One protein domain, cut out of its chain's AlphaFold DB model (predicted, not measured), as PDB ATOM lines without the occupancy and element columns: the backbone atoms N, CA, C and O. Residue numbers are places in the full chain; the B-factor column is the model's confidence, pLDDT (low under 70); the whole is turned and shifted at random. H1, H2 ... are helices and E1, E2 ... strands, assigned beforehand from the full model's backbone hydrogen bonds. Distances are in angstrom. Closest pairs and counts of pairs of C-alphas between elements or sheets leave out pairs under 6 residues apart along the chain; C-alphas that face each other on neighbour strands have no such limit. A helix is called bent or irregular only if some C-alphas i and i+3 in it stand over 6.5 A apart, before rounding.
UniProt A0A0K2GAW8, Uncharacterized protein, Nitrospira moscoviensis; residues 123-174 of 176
ATOM      1  N   ARG A 123     -52.074  10.469 -58.204       59.91
ATOM      2  CA  ARG A 123     -52.037   9.950 -56.831       59.91
ATOM      3  C   ARG A 123     -50.949   8.894 -56.648       59.91
ATOM      4  O   ARG A 123     -50.194   8.979 -55.690       59.91
ATOM      5  N   MET A 124     -50.779   7.988 -57.613       62.09
ATOM      6  CA  MET A 124     -49.684   7.008 -57.617       62.09
ATOM      7  C   MET A 124     -48.306   7.681 -57.634       62.09
ATOM      8  O   MET A 124     -47.383   7.220 -56.965       62.09
ATOM      9  N   ALA A 125     -48.152   8.777 -58.385       66.75
ATOM     10  CA  ALA A 125     -46.910   9.543 -58.401       66.75
ATOM     11  C   ALA A 125     -46.658  10.243 -57.056       66.75
ATOM     12  O   ALA A 125     -45.524  10.238 -56.575       66.75
ATOM     13  N   THR A 126     -47.696  10.804 -56.429       68.44
ATOM     14  CA  THR A 126     -47.604  11.399 -55.087       68.44
ATOM     15  C   THR A 126     -47.249  10.350 -54.034       68.44
ATOM     16  O   THR A 126     -46.272  10.538 -53.317       68.44
ATOM     17  N   ASP A 127     -47.938   9.209 -54.015       72.00
ATOM     18  CA  ASP A 127     -47.685   8.119 -53.067       72.00
ATOM     19  C   ASP A 127     -46.274   7.525 -53.243       72.00
ATOM     20  O   ASP A 127     -45.607   7.169 -52.269       72.00
ATOM     21  N   TYR A 128     -45.770   7.459 -54.483       72.69
ATOM     22  CA  TYR A 128     -44.391   7.055 -54.770       72.69
ATOM     23  C   TYR A 128     -43.363   8.055 -54.223       72.69
ATOM     24  O   TYR A 128     -42.369   7.649 -53.617       72.69
ATOM     25  N   VAL A 129     -43.589   9.357 -54.426       77.94
ATOM     26  CA  VAL A 129     -42.703  10.414 -53.913       77.94
ATOM     27  C   VAL A 129     -42.711  10.420 -52.387       77.94
ATOM     28  O   VAL A 129     -41.639  10.429 -51.781       77.94
ATOM     29  N   ASP A 130     -43.886  10.332 -51.770       79.38
ATOM     30  CA  ASP A 130     -44.033  10.290 -50.316       79.38
ATOM     31  C   ASP A 130     -43.369   9.038 -49.729       79.38
ATOM     32  O   ASP A 130     -42.622   9.125 -48.749       79.38
ATOM     33  N   GLY A 131     -43.538   7.883 -50.380       75.69
ATOM     34  CA  GLY A 131     -42.851   6.645 -50.017       75.69
ATOM     35  C   GLY A 131     -41.328   6.752 -50.121       75.69
ATOM     36  O   GLY A 131     -40.612   6.275 -49.237       75.69
ATOM     37  N   LEU A 132     -40.809   7.416 -51.159       77.75
ATOM     38  CA  LEU A 132     -39.371   7.632 -51.335       77.75
ATOM     39  C   LEU A 132     -38.805   8.586 -50.276       77.75
ATOM     40  O   LEU A 132     -37.740   8.318 -49.718       77.75
ATOM     41  N   VAL A 133     -39.511   9.678 -49.972       82.88
ATOM     42  CA  VAL A 133     -39.110  10.641 -48.933       82.88
ATOM     43  C   VAL A 133     -39.105   9.981 -47.556       82.88
ATOM     44  O   VAL A 133     -38.139  10.140 -46.807       82.88
ATOM     45  N   GLU A 134     -40.130   9.194 -47.236       80.62
ATOM     46  CA  GLU A 134     -40.206   8.458 -45.974       80.62
ATOM     47  C   GLU A 134     -39.102   7.394 -45.870       80.62
ATOM     48  O   GLU A 134     -38.472   7.254 -44.819       80.62
ATOM     49  N   LEU A 135     -38.782   6.693 -46.964       74.50
ATOM     50  CA  LEU A 135     -37.665   5.747 -47.000       74.50
ATOM     51  C   LEU A 135     -36.320   6.451 -46.770       74.50
ATOM     52  O   LEU A 135     -35.507   5.975 -45.977       74.50
ATOM     53  N   MET A 136     -36.087   7.594 -47.425       76.31
ATOM     54  CA  MET A 136     -34.879   8.400 -47.218       76.31
ATOM     55  C   MET A 136     -34.780   8.904 -45.775       76.31
ATOM     56  O   MET A 136     -33.703   8.858 -45.182       76.31
ATOM     57  N   ARG A 137     -35.904   9.324 -45.182       78.94
ATOM     58  CA  ARG A 137     -35.975   9.745 -43.780       78.94
ATOM     59  C   ARG A 137     -35.625   8.603 -42.828       78.94
ATOM     60  O   ARG A 137     -34.815   8.799 -41.927       78.94
ATOM     61  N   ARG A 138     -36.194   7.415 -43.032       75.62
ATOM     62  CA  ARG A 138     -35.891   6.221 -42.226       75.62
ATOM     63  C   ARG A 138     -34.442   5.781 -42.371       75.62
ATOM     64  O   ARG A 138     -33.801   5.490 -41.370       75.62
ATOM     65  N   ALA A 139     -33.902   5.809 -43.588       72.38
ATOM     66  CA  ALA A 139     -32.495   5.512 -43.839       72.38
ATOM     67  C   ALA A 139     -31.560   6.498 -43.119       72.38
ATOM     68  O   ALA A 139     -30.586   6.070 -42.506       72.38
ATOM     69  N   ALA A 140     -31.880   7.795 -43.134       72.81
ATOM     70  CA  ALA A 140     -31.122   8.816 -42.409       72.81
ATOM     71  C   ALA A 140     -31.200   8.655 -40.878       72.81
ATOM     72  O   ALA A 140     -30.288   9.075 -40.172       72.81
ATOM     73  N   LEU A 141     -32.276   8.049 -40.366       79.38
ATOM     74  CA  LEU A 141     -32.482   7.755 -38.943       79.38
ATOM     75  C   LEU A 141     -32.015   6.346 -38.533       79.38
ATOM     76  O   LEU A 141     -32.279   5.937 -37.406       79.38
ATOM     77  N   GLU A 142     -31.357   5.602 -39.430       70.75
ATOM     78  CA  GLU A 142     -30.965   4.193 -39.241       70.75
ATOM     79  C   GLU A 142     -32.143   3.240 -38.916       70.75
ATOM     80  O   GLU A 142     -31.942   2.101 -38.492       70.75
ATOM     81  N   ASP A 143     -33.384   3.661 -39.178       78.69
ATOM     82  CA  ASP A 143     -34.622   2.917 -38.907       78.69
ATOM     83  C   ASP A 143     -35.047   2.072 -40.121       78.69
ATOM     84  O   ASP A 143     -36.129   2.217 -40.701       78.69
ATOM     85  N   LEU A 144     -34.134   1.217 -40.581       74.00
ATOM     86  CA  LEU A 144     -34.364   0.349 -41.735       74.00
ATOM     87  C   LEU A 144     -35.076  -0.959 -41.340       74.00
ATOM     88  O   LEU A 144     -34.898  -1.462 -40.227       74.00
ATOM     89  N   PRO A 145     -35.846  -1.575 -42.262       70.75
ATOM     90  CA  PRO A 145     -36.476  -2.870 -42.023       70.75
ATOM     91  C   PRO A 145     -35.480  -3.944 -41.551       70.75
ATOM     92  O   PRO A 145     -34.321  -3.993 -41.973       70.75
ATOM     93  N   ARG A 146     -35.937  -4.857 -40.685       72.25
ATOM     94  CA  ARG A 146     -35.083  -5.926 -40.141       72.25
ATOM     95  C   ARG A 146     -34.489  -6.776 -41.266       72.25
ATOM     96  O   ARG A 146     -35.214  -7.310 -42.097       72.25
ATOM     97  N   GLY A 147     -33.169  -6.948 -41.243       73.88
ATOM     98  CA  GLY A 147     -32.427  -7.720 -42.245       73.88
ATOM     99  C   GLY A 147     -31.800  -6.874 -43.354       73.88
ATOM    100  O   GLY A 147     -30.975  -7.402 -44.100       73.88
ATOM    101  N   CYS A 148     -32.114  -5.578 -43.432       77.62
ATOM    102  CA  CYS A 148     -31.370  -4.650 -44.274       77.62
ATOM    103  C   CYS A 148     -29.936  -4.488 -43.755       77.62
ATOM    104  O   CYS A 148     -29.700  -4.377 -42.552       77.62
ATOM    105  N   ARG A 149     -28.967  -4.489 -44.672       79.81
ATOM    106  CA  ARG A 149     -27.562  -4.195 -44.377       79.81
ATOM    107  C   ARG A 149     -27.175  -2.904 -45.070       79.81
ATOM    108  O   ARG A 149     -27.378  -2.787 -46.276       79.81
ATOM    109  N   SER A 150     -26.587  -1.985 -44.320       80.44
ATOM    110  CA  SER A 150     -26.083  -0.722 -44.848       80.44
ATOM    111  C   SER A 150     -24.560  -0.721 -44.855       80.44
ATOM    112  O   SER A 150     -23.924  -1.210 -43.922       80.44
ATOM    113  N   SER A 151     -23.976  -0.186 -45.921       82.62
ATOM    114  CA  SER A 151     -22.533  -0.006 -46.067       82.62
ATOM    115  C   SER A 151     -22.231   1.361 -46.677       82.62
ATOM    116  O   SER A 151     -22.992   1.819 -47.533       82.62
ATOM    117  N   PRO A 152     -21.132   2.017 -46.278       83.56
ATOM    118  CA  PRO A 152     -20.721   3.266 -46.900       83.56
ATOM    119  C   PRO A 152     -20.383   3.042 -48.378       83.56
ATOM    120  O   PRO A 152     -19.815   2.014 -48.754       83.56
ATOM    121  N   ILE A 153     -20.740   4.014 -49.214       83.31
ATOM    122  CA  ILE A 153     -20.355   4.048 -50.625       83.31
ATOM    123  C   ILE A 153     -18.955   4.656 -50.713       83.31
ATOM    124  O   ILE A 153     -18.664   5.657 -50.064       83.31
ATOM    125  N   ASP A 154     -18.096   4.054 -51.529       84.88
ATOM    126  CA  ASP A 154     -16.785   4.612 -51.853       84.88
ATOM    127  C   ASP A 154     -16.942   5.987 -52.544       84.88
ATOM    128  O   ASP A 154     -17.670   6.063 -53.543       84.88
ATOM    129  N   PRO A 155     -16.269   7.054 -52.068       82.06
ATOM    130  CA  PRO A 155     -16.295   8.372 -52.698       82.06
ATOM    131  C   PRO A 155     -15.987   8.379 -54.199       82.06
ATOM    132  O   PRO A 155     -16.553   9.186 -54.938       82.06
ATOM    133  N   GLU A 156     -15.152   7.459 -54.694       83.38
ATOM    134  CA  GLU A 156     -14.858   7.345 -56.132       83.38
ATOM    135  C   GLU A 156     -16.091   6.963 -56.965       83.38
ATOM    136  O   GLU A 156     -16.166   7.262 -58.163       83.38
ATOM    137  N   ARG A 157     -17.073   6.324 -56.321       80.75
ATOM    138  CA  ARG A 157     -18.339   5.868 -56.907       80.75
ATOM    139  C   ARG A 157     -19.474   6.868 -56.698       80.75
ATOM    140  O   ARG A 157     -20.604   6.573 -57.090       80.75
ATOM    141  N   TYR A 158     -19.206   8.025 -56.093       83.00
ATOM    142  CA  TYR A 158     -20.224   9.050 -55.925       83.00
ATOM    143  C   TYR A 158     -20.722   9.559 -57.286       83.00
ATOM    144  O   TYR A 158     -19.933   9.754 -58.220       83.00
ATOM    145  N   PRO A 159     -22.042   9.761 -57.429       73.69
ATOM    146  CA  PRO A 159     -22.617  10.282 -58.657       73.69
ATOM    147  C   PRO A 159     -22.067  11.679 -58.965       73.69
ATOM    148  O   PRO A 159     -22.219  12.603 -58.177       73.69
ATOM    149  N   ARG A 160     -21.451  11.841 -60.142       72.75
ATOM    150  CA  ARG A 160     -20.837  13.108 -60.594       72.75
ATOM    151  C   ARG A 160     -21.805  14.054 -61.313       72.75
ATOM    152  O   ARG A 160     -21.380  15.063 -61.858       72.75
ATOM    153  N   TRP A 161     -23.084  13.689 -61.392       70.50
ATOM    154  CA  TRP A 161     -24.098  14.388 -62.189       70.50
ATOM    155  C   TRP A 161     -24.865  15.462 -61.412       70.50
ATOM    156  O   TRP A 161     -25.724  16.124 -61.986       70.50
ATOM    157  N   MET A 162     -24.555  15.660 -60.130       57.78
ATOM    158  CA  MET A 162     -25.094  16.763 -59.343       57.78
ATOM    159  C   MET A 162     -23.968  17.749 -59.037       57.78
ATOM    160  O   MET A 162     -22.904  17.334 -58.583       57.78
ATOM    161  N   GLU A 163     -24.206  19.048 -59.225       66.50
ATOM    162  CA  GLU A 163     -23.345  20.142 -58.730       66.50
ATOM    163  C   GLU A 163     -23.393  20.253 -57.187       66.50
ATOM    164  O   GLU A 163     -23.344  21.338 -56.615       66.50
ATOM    165  N   LEU A 164     -23.553  19.124 -56.498       70.06
ATOM    166  CA  LEU A 164     -23.728  19.020 -55.058       70.06
ATOM    167  C   LEU A 164     -22.554  18.239 -54.473       70.06
ATOM    168  O   LEU A 164     -22.187  17.172 -54.968       70.06
ATOM    169  N   GLU A 165     -21.988  18.760 -53.390       77.50
ATOM    170  CA  GLU A 165     -20.978  18.054 -52.612       77.50
ATOM    171  C   GLU A 165     -21.641  16.908 -51.833       77.50
ATOM    172  O   GLU A 165     -22.515  17.123 -50.989       77.50
ATOM    173  N   VAL A 166     -21.247  15.667 -52.126       76.50
ATOM    174  CA  VAL A 166     -21.752  14.488 -51.413       76.50
ATOM    175  C   VAL A 166     -21.020  14.367 -50.079       76.50
ATOM    176  O   VAL A 166     -19.888  13.894 -50.019       76.50
ATOM    177  N   VAL A 167     -21.695  14.769 -49.002       78.81
ATOM    178  CA  VAL A 167     -21.161  14.705 -47.630       78.81
ATOM    179  C   VAL A 167     -21.076  13.261 -47.119       78.81
ATOM    180  O   VAL A 167     -20.142  12.905 -46.404       78.81
ATOM    181  N   GLN A 168     -22.034  12.406 -47.493       77.75
ATOM    182  CA  GLN A 168     -22.093  11.011 -47.058       77.75
ATOM    183  C   GLN A 168     -22.885  10.160 -48.058       77.75
ATOM    184  O   GLN A 168     -23.986  10.534 -48.458       77.75
ATOM    185  N   GLY A 169     -22.344   9.001 -48.446       77.81
ATOM    186  CA  GLY A 169     -23.036   8.009 -49.272       77.81
ATOM    187  C   GLY A 169     -23.228   6.697 -48.517       77.81
ATOM    188  O   GLY A 169     -22.261   6.125 -48.018       77.81
ATOM    189  N   ILE A 170     -24.464   6.201 -48.447       81.94
ATOM    190  CA  ILE A 170     -24.804   4.922 -47.807       81.94
ATOM    191  C   ILE A 170     -25.599   4.077 -48.806       81.94
ATOM    192  O   ILE A 170     -26.619   4.515 -49.330       81.94
ATOM    193  N   GLU A 171     -25.145   2.853 -49.059       82.31
ATOM    194  CA  GLU A 171     -25.887   1.844 -49.812       82.31
ATOM    195  C   GLU A 171     -26.586   0.921 -48.815       82.31
ATOM    196  O   GLU A 171     -25.934   0.332 -47.954       82.31
ATOM    197  N   SER A 172     -27.906   0.773 -48.939       80.12
ATOM    198  CA  SER A 172     -28.691  -0.145 -48.109       80.12
ATOM    199  C   SER A 172     -29.265  -1.269 -48.961       80.12
ATOM    200  O   SER A 172     -29.963  -1.024 -49.945       80.12
ATOM    201  N   ARG A 173     -28.973  -2.518 -48.587       80.12
ATOM    202  CA  ARG A 173     -29.472  -3.728 -49.251       80.12
ATOM    203  C   ARG A 173     -30.424  -4.466 -48.330       80.12
ATOM    204  O   ARG A 173     -30.003  -5.020 -47.316       80.12
ATOM    205  N   CYS A 174     -31.694  -4.485 -48.707       79.38
ATOM    206  CA  CYS A 174     -32.741  -5.213 -48.004       79.38
ATOM    207  C   CYS A 174     -33.041  -6.549 -48.703       79.38
ATOM    208  O   CYS A 174     -32.908  -6.634 -49.929       79.38
TER     209      CYS A 174
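This is residues 123 to 174 of the 176 residues of an uncharacterized protein of Nitrospira moscoviensis (UniProt A0A0K2GAW8). A single long helix, H1, and a two-stranded ribbon, E1 and E2, make a loose V, with the helix as one arm and the ribbon, drawn out by the long loop of residues 153 to 169, as the other. Two stretches stick out: residues 123 to 134, which belong to H1, in one arm, and residues 160 to 165 of the long loop in the other. The printed part has 52 residues, with one named helix and two named strands in the order H1, E1, E2; the sheet has the order E1 - E2 and is antiparallel, and the class is mixed, helices and strands. The whole is loose, with a radius of gyration of the C-alphas of 13.1 A, and flat, spanning 36 by 29 by 15 A.

Along the printed part, H1, residues 123 to 140, comes first. Every O i to N i+4 pair inside H1 is within hydrogen-bond range, and the helix is not bent. A short link of 8 residues joins it to E1, residues 149 to 152. A long link of 17 residues then runs to E2, residues 170 to 173. E1 and E2 are a hairpin of antiparallel neighbours, with 155 degrees between their N-to-C directions. The C-alphas of Ser 150 and Ser 172 face each other at 4.2 A, and those of Pro 152 and Ile 170 at 4.5 A. Across the pair, N 149 and O 173 are within hydrogen-bond range at 2.9 A, as are N 171 and O 151 at 2.8 A. H1 and E2 are apart, but only just, with their closest C-alphas 8.0 A from each other.

H1 begins at C-alpha 123, at (-52.037, 9.950, -56.831), and ends at C-alpha 140, at (-31.122, 8.816, -42.409), 25.4 A away. E1 runs from Arg 149 to Pro 152, 10.4 A from first to last C-alpha. E2 runs from Ile 170 to Arg 173, 9.9 A from first to last C-alpha, and ends at C-alpha 173, at (-29.472, -3.728, -49.251).

The two C-alphas farthest apart are those of Arg 123 and Glu 156, at 37.3 A. The first and last printed C-alphas, those of Arg 123 and Cys 174, are 26.1 A apart. Without the stretches that stand free, the body has 34 residues and spans 29 by 17 by 11 A. The printed part has no cut. The mean pLDDT of the printed part is 76.0, and residues 123 to 126 and 162 to 163 of this predicted model are under 70.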